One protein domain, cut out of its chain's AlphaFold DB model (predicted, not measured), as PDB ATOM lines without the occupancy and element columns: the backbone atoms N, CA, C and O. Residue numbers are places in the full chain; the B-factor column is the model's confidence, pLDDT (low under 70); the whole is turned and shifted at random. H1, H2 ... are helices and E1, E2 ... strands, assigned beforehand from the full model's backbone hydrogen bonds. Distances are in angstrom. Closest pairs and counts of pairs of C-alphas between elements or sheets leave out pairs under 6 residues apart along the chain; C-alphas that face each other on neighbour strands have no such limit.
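Overview. This is residues 2 to 77 of the 79 residues of an uncharacterized protein of Halobacteriovorax marinus (UniProt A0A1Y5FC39). A long helix, H1, sticks out with residues 2 to 24 from a small body where H2 packs on one face of a four-stranded sheet. The printed part has 76 residues, mixed in class, with H1, H2 and then a meander, E1 to E4 in order, each strand the antiparallel neighbour of the one before. The whole is extended, spanning 70 by 20 by 17 A, with radius of gyration of the C-alphas 20.3 A.

Along the chain. Find C-alpha 2 at (310.922, 243.358, 195.606); from there H1 runs 43.8 A to residue 31. Next come H2, residues 33 to 47, E1, 51 to 55, E2, 58 to 65, E3, 68 to 71, and E4, 74 to 76, with C-alpha 76 at (334.295, 190.848, 208.617).

Arrangement. H2 is on the sheet, at a height of 8.5 A, over E1 and E2. In the hairpin of E1 and E2, N 53 and O 60 are 3.0 A apart. H1 meets H2 only through their link. Every O i to N i+4 pair in both is within hydrogen-bond range.

Size, cuts and confidence. The printed part has no cut and no long link; pLDDT is under 70 at 9 residues, among them 73 to 77.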
ATOM      1  N   ILE A   2     311.715 244.609 195.662       81.38
ATOM      2  CA  ILE A   2     310.922 243.358 195.606       81.38
ATOM      3  C   ILE A   2     311.586 242.248 194.764       81.38
ATOM      4  O   ILE A   2     311.641 241.102 195.196       81.38
ATOM      5  N   ILE A   3     312.161 242.589 193.605       84.94
ATOM      6  CA  ILE A   3     312.803 241.622 192.691       84.94
ATOM      7  C   ILE A   3     314.002 240.921 193.351       84.94
ATOM      8  O   ILE A   3     314.174 239.715 193.205       84.94
ATOM      9  N   LEU A   4     314.800 241.661 194.128       83.75
ATOM     10  CA  LEU A   4     315.975 241.111 194.808       83.75
ATOM     11  C   LEU A   4     315.572 240.043 195.842       83.75
ATOM     12  O   LEU A   4     316.191 238.987 195.914       83.75
ATOM     13  N   SER A   5     314.493 240.299 196.589       86.31
ATOM     14  CA  SER A   5     313.948 239.368 197.587       86.31
ATOM     15  C   SER A   5     313.442 238.065 196.951       86.31
ATOM     16  O   SER A   5     313.768 236.975 197.417       86.31
ATOM     17  N   GLN A   6     312.731 238.159 195.821       89.69
ATOM     18  CA  GLN A   6     312.217 236.988 195.094       89.69
ATOM     19  C   GLN A   6     313.343 236.075 194.577       89.69
ATOM     20  O   GLN A   6     313.251 234.853 194.680       89.69
ATOM     21  N   ILE A   7     314.448 236.653 194.086       91.56
ATOM     22  CA  ILE A   7     315.613 235.885 193.616       91.56
ATOM     23  C   ILE A   7     316.291 235.138 194.774       91.56
ATOM     24  O   ILE A   7     316.702 233.986 194.614       91.56
ATOM     25  N   VAL A   8     316.404 235.771 195.946       91.19
ATOM     26  CA  VAL A   8     316.985 235.138 197.141       91.19
ATOM     27  C   VAL A   8     316.119 233.967 197.607       91.19
ATOM     28  O   VAL A   8     316.649 232.879 197.831       91.19
ATOM     29  N   LEU A   9     314.796 234.148 197.672       89.44
ATOM     30  CA  LEU A   9     313.863 233.078 198.041       89.44
ATOM     31  C   LEU A   9     313.924 231.900 197.062       89.44
ATOM     32  O   LEU A   9     314.004 230.751 197.491       89.44
ATOM     33  N   PHE A  10     313.982 232.167 195.756       92.50
ATOM     34  CA  PHE A  10     314.121 231.117 194.746       92.50
ATOM     35  C   PHE A  10     315.415 230.305 194.916       92.50
ATOM     36  O   PHE A  10     315.393 229.073 194.848       92.50
ATOM     37  N   LYS A  11     316.542 230.971 195.207       93.81
ATOM     38  CA  LYS A  11     317.819 230.287 195.472       93.81
ATOM     39  C   LYS A  11     317.758 229.390 196.709       93.81
ATOM     40  O   LYS A  11     318.274 228.273 196.660       93.81
ATOM     41  N   ILE A  12     317.128 229.848 197.790       91.56
ATOM     42  CA  ILE A  12     316.966 229.054 199.019       91.56
ATOM     43  C   ILE A  12     316.102 227.818 198.744       91.56
ATOM     44  O   ILE A  12     316.470 226.713 199.143       91.56
ATOM     45  N   SER A  13     315.006 227.975 197.997       92.00
ATOM     46  CA  SER A  13     314.139 226.859 197.603       92.00
ATOM     47  C   SER A  13     314.882 225.812 196.770       92.00
ATOM     48  O   SER A  13     314.746 224.618 197.030       92.00
ATOM     49  N   LEU A  14     315.723 226.235 195.819       90.31
ATOM     50  CA  LEU A  14     316.561 225.313 195.045       90.31
ATOM     51  C   LEU A  14     317.551 224.551 195.937       90.31
ATOM     52  O   LEU A  14     317.665 223.333 195.814       90.31
ATOM     53  N   LEU A  15     318.231 225.239 196.859       89.50
ATOM     54  CA  LEU A  15     319.150 224.610 197.817       89.50
ATOM     55  C   LEU A  15     318.438 223.563 198.689       89.50
ATOM     56  O   LEU A  15     318.959 222.462 198.873       89.50
ATOM     57  N   ALA A  16     317.235 223.875 199.176       89.69
ATOM     58  CA  ALA A  16     316.421 222.944 199.956       89.69
ATOM     59  C   ALA A  16     316.011 221.707 199.135       89.69
ATOM     60  O   ALA A  16     316.041 220.580 199.643       89.69
ATOM     61  N   LEU A  17     315.688 221.894 197.853       89.69
ATOM     62  CA  LEU A  17     315.321 220.804 196.948       89.69
ATOM     63  C   LEU A  17     316.513 219.874 196.672       89.69
ATOM     64  O   LEU A  17     316.380 218.654 196.769       89.69
ATOM     65  N   PHE A  18     317.699 220.442 196.419       87.06
ATOM     66  CA  PHE A  18     318.939 219.675 196.262       87.06
ATOM     67  C   PHE A  18     319.312 218.902 197.534       87.06
ATOM     68  O   PHE A  18     319.708 217.736 197.453       87.06
ATOM     69  N   GLY A  19     319.149 219.520 198.708       83.00
ATOM     70  CA  GLY A  19     319.346 218.846 199.992       83.00
ATOM     71  C   GLY A  19     318.408 217.649 200.158       83.00
ATOM     72  O   GLY A  19     318.856 216.541 200.457       83.00
ATOM     73  N   SER A  20     317.121 217.852 199.875       87.31
ATOM     74  CA  SER A  20     316.079 216.822 199.985       87.31
ATOM     75  C   SER A  20     316.311 215.652 199.022       87.31
ATOM     76  O   SER A  20     316.160 214.493 199.406       87.31
ATOM     77  N   TRP A  21     316.755 215.934 197.792       82.94
ATOM     78  CA  TRP A  21     317.084 214.907 196.801       82.94
ATOM     79  C   TRP A  21     318.203 213.974 197.275       82.94
ATOM     80  O   TRP A  21     318.091 212.752 197.172       82.94
ATOM     81  N   LYS A  22     319.268 214.540 197.853       79.62
ATOM     82  CA  LYS A  22     320.396 213.759 198.376       79.62
ATOM     83  C   LYS A  22     319.967 212.836 199.521       79.62
ATOM     84  O   LYS A  22     320.390 211.683 199.566       79.62
ATOM     85  N   VAL A  23     319.105 213.322 200.418       80.38
ATOM     86  CA  VAL A  23     318.558 212.523 201.530       80.38
ATOM     87  C   VAL A  23     317.669 211.392 201.009       80.38
ATOM     88  O   VAL A  23     317.813 210.248 201.444       80.38
ATOM     89  N   LEU A  24     316.802 211.675 200.033       78.56
ATOM     90  CA  LEU A  24     315.950 210.660 199.413       78.56
ATOM     91  C   LEU A  24     316.786 209.565 198.738       78.56
ATOM     92  O   LEU A  24     316.518 208.376 198.921       78.56
ATOM     93  N   GLN A  25     317.830 209.953 198.003       77.88
ATOM     94  CA  GLN A  25     318.727 209.012 197.340       77.88
ATOM     95  C   GLN A  25     319.454 208.097 198.340       77.88
ATOM     96  O   GLN A  25     319.545 206.890 198.102       77.88
ATOM     97  N   GLU A  26     319.918 208.640 199.467       77.25
ATOM     98  CA  GLU A  26     320.539 207.849 200.536       77.25
ATOM     99  C   GLU A  26     319.529 206.886 201.175       77.25
ATOM    100  O   GLU A  26     319.809 205.695 201.298       77.25
ATOM    101  N   SER A  27     318.319 207.356 201.497       76.19
ATOM    102  CA  SER A  27     317.277 206.519 202.114       76.19
ATOM    103  C   SER A  27     316.867 205.329 201.231       76.19
ATOM    104  O   SER A  27     316.793 204.193 201.704       76.19
ATOM    105  N   ASN A  28     316.702 205.558 199.921       74.88
ATOM    106  CA  ASN A  28     316.418 204.502 198.952       74.88
ATOM    107  C   ASN A  28     317.570 203.504 198.856       74.88
ATOM    108  O   ASN A  28     317.343 202.299 198.708       74.88
ATOM    109  N   CYS A  29     318.809 203.986 198.969       76.75
ATOM    110  CA  CYS A  29     319.955 203.100 198.971       76.75
ATOM    111  C   CYS A  29     320.011 202.219 200.226       76.75
ATOM    112  O   CYS A  29     320.235 201.016 200.098       76.75
ATOM    113  N   GLN A  30     319.754 202.794 201.407       71.25
ATOM    114  CA  GLN A  30     319.711 202.089 202.697       71.25
ATOM    115  C   GLN A  30     318.586 201.043 202.752       71.25
ATOM    116  O   GLN A  30     318.796 199.929 203.230       71.25
ATOM    117  N   SER A  31     317.422 201.341 202.171       72.75
ATOM    118  CA  SER A  31     316.301 200.392 202.100       72.75
ATOM    119  C   SER A  31     316.630 199.141 201.266       72.75
ATOM    120  O   SER A  31     316.322 198.012 201.645       72.75
ATOM    121  N   GLN A  32     317.351 199.302 200.150       68.31
ATOM    122  CA  GLN A  32     317.735 198.185 199.271       68.31
ATOM    123  C   GLN A  32     319.000 197.436 199.733       68.31
ATOM    124  O   GLN A  32     319.420 196.455 199.105       68.31
ATOM    125  N   LEU A  33     319.618 197.906 200.816       70.56
ATOM    126  CA  LEU A  33     320.986 197.585 201.201       70.56
ATOM    127  C   LEU A  33     321.096 196.181 201.796       70.56
ATOM    128  O   LEU A  33     321.940 195.396 201.359       70.56
ATOM    129  N   HIS A  34     320.194 195.823 202.713       67.69
ATOM    130  CA  HIS A  34     320.226 194.516 203.376       67.69
ATOM    131  C   HIS A  34     320.067 193.359 202.385       67.69
ATOM    132  O   HIS A  34     320.895 192.449 202.358       67.69
ATOM    133  N   HIS A  35     319.064 193.410 201.507       75.44
ATOM    134  CA  HIS A  35     318.801 192.303 200.586       75.44
ATOM    135  C   HIS A  35     319.899 192.116 199.536       75.44
ATOM    136  O   HIS A  35     320.273 190.981 199.236       75.44
ATOM    137  N   ARG A  36     320.437 193.207 198.973       74.75
ATOM    138  CA  ARG A  36     321.508 193.116 197.967       74.75
ATOM    139  C   ARG A  36     322.809 192.616 198.576       74.75
ATOM    140  O   ARG A  36     323.447 191.751 197.981       74.75
ATOM    141  N   ARG A  37     323.159 193.110 199.766       76.44
ATOM    142  CA  ARG A  37     324.371 192.702 200.479       76.44
ATOM    143  C   ARG A  37     324.316 191.229 200.867       76.44
ATOM    144  O   ARG A  37     325.219 190.487 200.502       76.44
ATOM    145  N   VAL A  38     323.226 190.781 201.493       80.62
ATOM    146  CA  VAL A  38     323.038 189.365 201.861       80.62
ATOM    147  C   VAL A  38     323.069 188.462 200.627       80.62
ATOM    148  O   VAL A  38     323.736 187.432 200.644       80.62
ATOM    149  N   ARG A  39     322.417 188.859 199.525       83.25
ATOM    150  CA  ARG A  39     322.446 188.098 198.264       83.25
ATOM    151  C   ARG A  39     323.852 188.004 197.662       83.25
ATOM    152  O   ARG A  39     324.205 186.968 197.106       83.25
ATOM    153  N   ALA A  40     324.632 189.081 197.714       80.12
ATOM    154  CA  ALA A  40     325.997 189.087 197.197       80.12
ATOM    155  C   ALA A  40     326.922 188.217 198.066       80.12
ATOM    156  O   ALA A  40     327.674 187.410 197.521       80.12
ATOM    157  N   ILE A  41     326.785 188.301 199.397       80.88
ATOM    158  CA  ILE A  41     327.492 187.436 200.354       80.88
ATOM    159  C   ILE A  41     327.146 185.965 200.095       80.88
ATOM    160  O   ILE A  41     328.046 185.161 199.865       80.88
ATOM    161  N   SER A  42     325.859 185.610 200.038       82.25
ATOM    162  CA  SER A  42     325.438 184.217 199.846       82.25
ATOM    163  C   SER A  42     325.906 183.642 198.510       82.25
ATOM    164  O   SER A  42     326.417 182.525 198.466       82.25
ATOM    165  N   ARG A  43     325.829 184.416 197.420       82.19
ATOM    166  CA  ARG A  43     326.390 184.001 196.124       82.19
ATOM    167  C   ARG A  43     327.899 183.800 196.184       82.19
ATOM    168  O   ARG A  43     328.384 182.818 195.623       82.19
ATOM    169  N   SER A  44     328.631 184.699 196.842       82.19
ATOM    170  CA  SER A  44     330.087 184.579 196.980       82.19
ATOM    171  C   SER A  44     330.496 183.361 197.816       82.19
ATOM    172  O   SER A  44     331.460 182.693 197.459       82.19
ATOM    173  N   LEU A  45     329.715 183.007 198.849       83.38
ATOM    174  CA  LEU A  45     329.915 181.806 199.670       83.38
ATOM    175  C   LEU A  45     329.667 180.521 198.869       83.38
ATOM    176  O   LEU A  45     330.502 179.624 198.883       83.38
ATOM    177  N   ILE A  46     328.556 180.449 198.127       82.62
ATOM    178  CA  ILE A  46     328.195 179.257 197.337       82.62
ATOM    179  C   ILE A  46     329.188 179.027 196.197       82.62
ATOM    180  O   ILE A  46     329.603 177.903 195.934       82.62
ATOM    181  N   THR A  47     329.542 180.094 195.480       81.44
ATOM    182  CA  THR A  47     330.385 179.984 194.281       81.44
ATOM    183  C   THR A  47     331.876 180.052 194.583       81.44
ATOM    184  O   THR A  47     332.670 179.792 193.682       81.44
ATOM    185  N   ASN A  48     332.253 180.390 195.822       77.50
ATOM    186  CA  ASN A  48     333.632 180.599 196.264       77.50
ATOM    187  C   ASN A  48     334.410 181.558 195.337       77.50
ATOM    188  O   ASN A  48     335.596 181.379 195.058       77.50
ATOM    189  N   LYS A  49     333.700 182.555 194.794       79.00
ATOM    190  CA  LYS A  49     334.205 183.539 193.831       79.00
ATOM    191  C   LYS A  49     334.005 184.949 194.360       79.00
ATOM    192  O   LYS A  49     333.041 185.238 195.070       79.00
ATOM    193  N   GLU A  50     334.905 185.832 193.947       81.88
ATOM    194  CA  GLU A  50     334.776 187.264 194.191       81.88
ATOM    195  C   GLU A  50     333.507 187.813 193.522       81.88
ATOM    196  O   GLU A  50     333.181 187.476 192.381       81.88
ATOM    197  N   GLN A  51     332.779 188.652 194.255       83.62
ATOM    198  CA  GLN A  51     331.573 189.326 193.790       83.62
ATOM    199  C   GLN A  51     331.760 190.838 193.871       83.62
ATOM    200  O   GLN A  51     332.285 191.375 194.845       83.62
ATOM    201  N   TYR A  52     331.271 191.522 192.844       81.94
ATOM    202  CA  TYR A  52     331.317 192.970 192.718       81.94
ATOM    203  C   TYR A  52     329.885 193.467 192.601       81.94
ATOM    204  O   TYR A  52     329.115 192.964 191.781       81.94
ATOM    205  N   PHE A  53     329.510 194.449 193.410       79.50
ATOM    206  CA  PHE A  53     328.203 195.078 193.279       79.50
ATOM    207  C   PHE A  53     328.281 196.573 193.563       79.50
ATOM    208  O   PHE A  53     329.090 197.045 194.358       79.50
ATOM    209  N   TYR A  54     327.428 197.332 192.882       73.50
ATOM    210  CA  TYR A  54     327.334 198.772 193.072       73.50
ATOM    211  C   TYR A  54     326.360 199.081 194.213       73.50
ATOM    212  O   TYR A  54     325.200 198.658 194.189       73.50
ATOM    213  N   GLN A  55     326.826 199.832 195.207       71.31
ATOM    214  CA  GLN A  55     326.075 200.211 196.398       71.31
ATOM    215  C   GLN A  55     326.210 201.714 196.640       71.31
ATOM    216  O   GLN A  55     327.295 202.196 196.925       71.31
ATOM    217  N   CYS A  56     325.109 202.464 196.573       75.12
ATOM    218  CA  CYS A  56     325.076 203.903 196.894       75.12
ATOM    219  C   CYS A  56     326.173 204.705 196.177       75.12
ATOM    220  O   CYS A  56     326.924 205.443 196.806       75.12
ATOM    221  N   GLN A  57     326.314 204.498 194.862       74.94
ATOM    222  CA  GLN A  57     327.380 205.095 194.042       74.94
ATOM    223  C   GLN A  57     328.817 204.694 194.441       74.94
ATOM    224  O   GLN A  57     329.782 205.280 193.964       74.94
ATOM    225  N   LYS A  58     328.975 203.679 195.294       75.19
ATOM    226  CA  LYS A  58     330.254 203.092 195.695       75.19
ATOM    227  C   LYS A  58     330.328 201.653 195.202       75.19
ATOM    228  O   LYS A  58     329.409 200.860 195.401       75.19
ATOM    229  N   LEU A  59     331.437 201.295 194.571       77.81
ATOM    230  CA  LEU A  59     331.708 199.905 194.234       77.81
ATOM    231  C   LEU A  59     332.030 199.149 195.527       77.81
ATOM    232  O   LEU A  59     332.909 199.570 196.277       77.81
ATOM    233  N   THR A  60     331.306 198.064 195.786       79.75
ATOM    234  CA  THR A  60     331.585 197.167 196.907       79.75
ATOM    235  C   THR A  60     332.076 195.818 196.394       79.75
ATOM    236  O   THR A  60     331.477 195.238 195.486       79.75
ATOM    237  N   THR A  61     333.171 195.328 196.968       82.00
ATOM    238  CA  THR A  61     333.785 194.037 196.642       82.00
ATOM    239  C   THR A  61     333.589 193.064 197.794       82.00
ATOM    240  O   THR A  61     333.763 193.429 198.957       82.00
ATOM    241  N   ILE A  62     333.207 191.830 197.478       83.81
ATOM    242  CA  ILE A  62     333.098 190.732 198.438       83.81
ATOM    243  C   ILE A  62     334.009 189.610 197.974       83.81
ATOM    244  O   ILE A  62     333.889 189.131 196.846       83.81
ATOM    245  N   LYS A  63     334.895 189.168 198.860       81.19
ATOM    246  CA  LYS A  63     335.786 188.037 198.629       81.19
ATOM    247  C   LYS A  63     335.666 187.062 199.787       81.19
ATOM    248  O   LYS A  63     335.883 187.427 200.937       81.19
ATOM    249  N   VAL A  64     335.325 185.822 199.470       77.88
ATOM    250  CA  VAL A  64     335.276 184.733 200.447       77.88
ATOM    251  C   VAL A  64     336.626 184.030 200.434       77.88
ATOM    252  O   VAL A  64     337.086 183.554 199.400       77.88
ATOM    253  N   LEU A  65     337.284 184.012 201.589       74.56
ATOM    254  CA  LEU A  65     338.437 183.169 201.885       74.56
ATOM    255  C   LEU A  65     337.952 182.026 202.784       74.56
ATOM    256  O   LEU A  65     336.968 182.192 203.499       74.56
ATOM    257  N   LYS A  66     338.656 180.885 202.783       69.25
ATOM    258  CA  LYS A  66     338.266 179.643 203.489       69.25
ATOM    259  C   LYS A  66     337.743 179.828 204.928       69.25
ATOM    260  O   LYS A  66     336.968 178.992 205.370       69.25
ATOM    261  N   SER A  67     338.169 180.872 205.641       68.38
ATOM    262  CA  SER A  67     337.775 181.167 207.026       68.38
ATOM    263  C   SER A  67     337.376 182.630 207.279       68.38
ATOM    264  O   SER A  67     337.276 183.038 208.432       68.38
ATOM    265  N   SER A  68     337.214 183.461 206.243       72.25
ATOM    266  CA  SER A  68     336.914 184.889 206.436       72.25
ATOM    267  C   SER A  68     336.244 185.517 205.220       72.25
ATOM    268  O   SER A  68     336.637 185.241 204.084       72.25
ATOM    269  N   ILE A  69     335.308 186.436 205.453       76.56
ATOM    270  CA  ILE A  69     334.684 187.235 204.397       76.56
ATOM    271  C   ILE A  69     335.340 188.619 204.390       76.56
ATOM    272  O   ILE A  69     335.377 189.330 205.394       76.56
ATOM    273  N   LEU A  70     335.889 189.003 203.243       76.81
ATOM    274  CA  LEU A  70     336.423 190.337 203.002       76.81
ATOM    275  C   LEU A  70     335.362 191.175 202.298       76.81
ATOM    276  O   LEU A  70     334.925 190.816 201.205       76.81
ATOM    277  N   ILE A  71     334.998 192.314 202.884       78.81
ATOM    278  CA  ILE A  71     334.139 193.319 202.250       78.81
ATOM    279  C   ILE A  71     334.939 194.610 202.102       78.81
ATOM    280  O   ILE A  71     335.374 195.184 203.099       78.81
ATOM    281  N   ASN A  72     335.142 195.090 200.873       70.38
ATOM    282  CA  ASN A  72     335.969 196.275 200.593       70.38
ATOM    283  C   ASN A  72     337.347 196.209 201.267       70.38
ATOM    284  O   ASN A  72     337.811 197.188 201.850       70.38
ATOM    285  N   ASN A  73     337.972 195.029 201.233       63.91
ATOM    286  CA  ASN A  73     339.256 194.726 201.873       63.91
ATOM    287  C   ASN A  73     339.272 194.849 203.411       63.91
ATOM    288  O   ASN A  73     340.338 194.747 204.014       63.91
ATOM    289  N   LYS A  74     338.117 195.027 204.063       67.38
ATOM    290  CA  LYS A  74     337.975 194.886 205.516       67.38
ATOM    291  C   LYS A  74     337.537 193.467 205.843       67.38
ATOM    292  O   LYS A  74     336.660 192.921 205.175       67.38
ATOM    293  N   ILE A  75     338.162 192.883 206.858       61.16
ATOM    294  CA  ILE A  75     337.824 191.546 207.335       61.16
ATOM    295  C   ILE A  75     336.581 191.665 208.222       61.16
ATOM    296  O   ILE A  75     336.650 192.251 209.300       61.16
ATOM    297  N   GLU A  76     335.449 191.136 207.762       62.69
ATOM    298  CA  GLU A  76     334.295 190.848 208.617       62.69
ATOM    299  C   GLU A  76     334.446 189.383 209.046       62.69
ATOM    300  O   GLU A  76     334.122 188.454 208.306       62.69
ATOM    301  N   ILE A  77     335.076 189.180 210.205       57.69
ATOM    302  CA  ILE A  77     335.200 187.857 210.824       57.69
ATOM    303  C   ILE A  77     333.918 187.616 211.617       57.69
ATOM    304  O   ILE A  77     333.529 188.450 212.437       57.69
TER     305      ILE A  77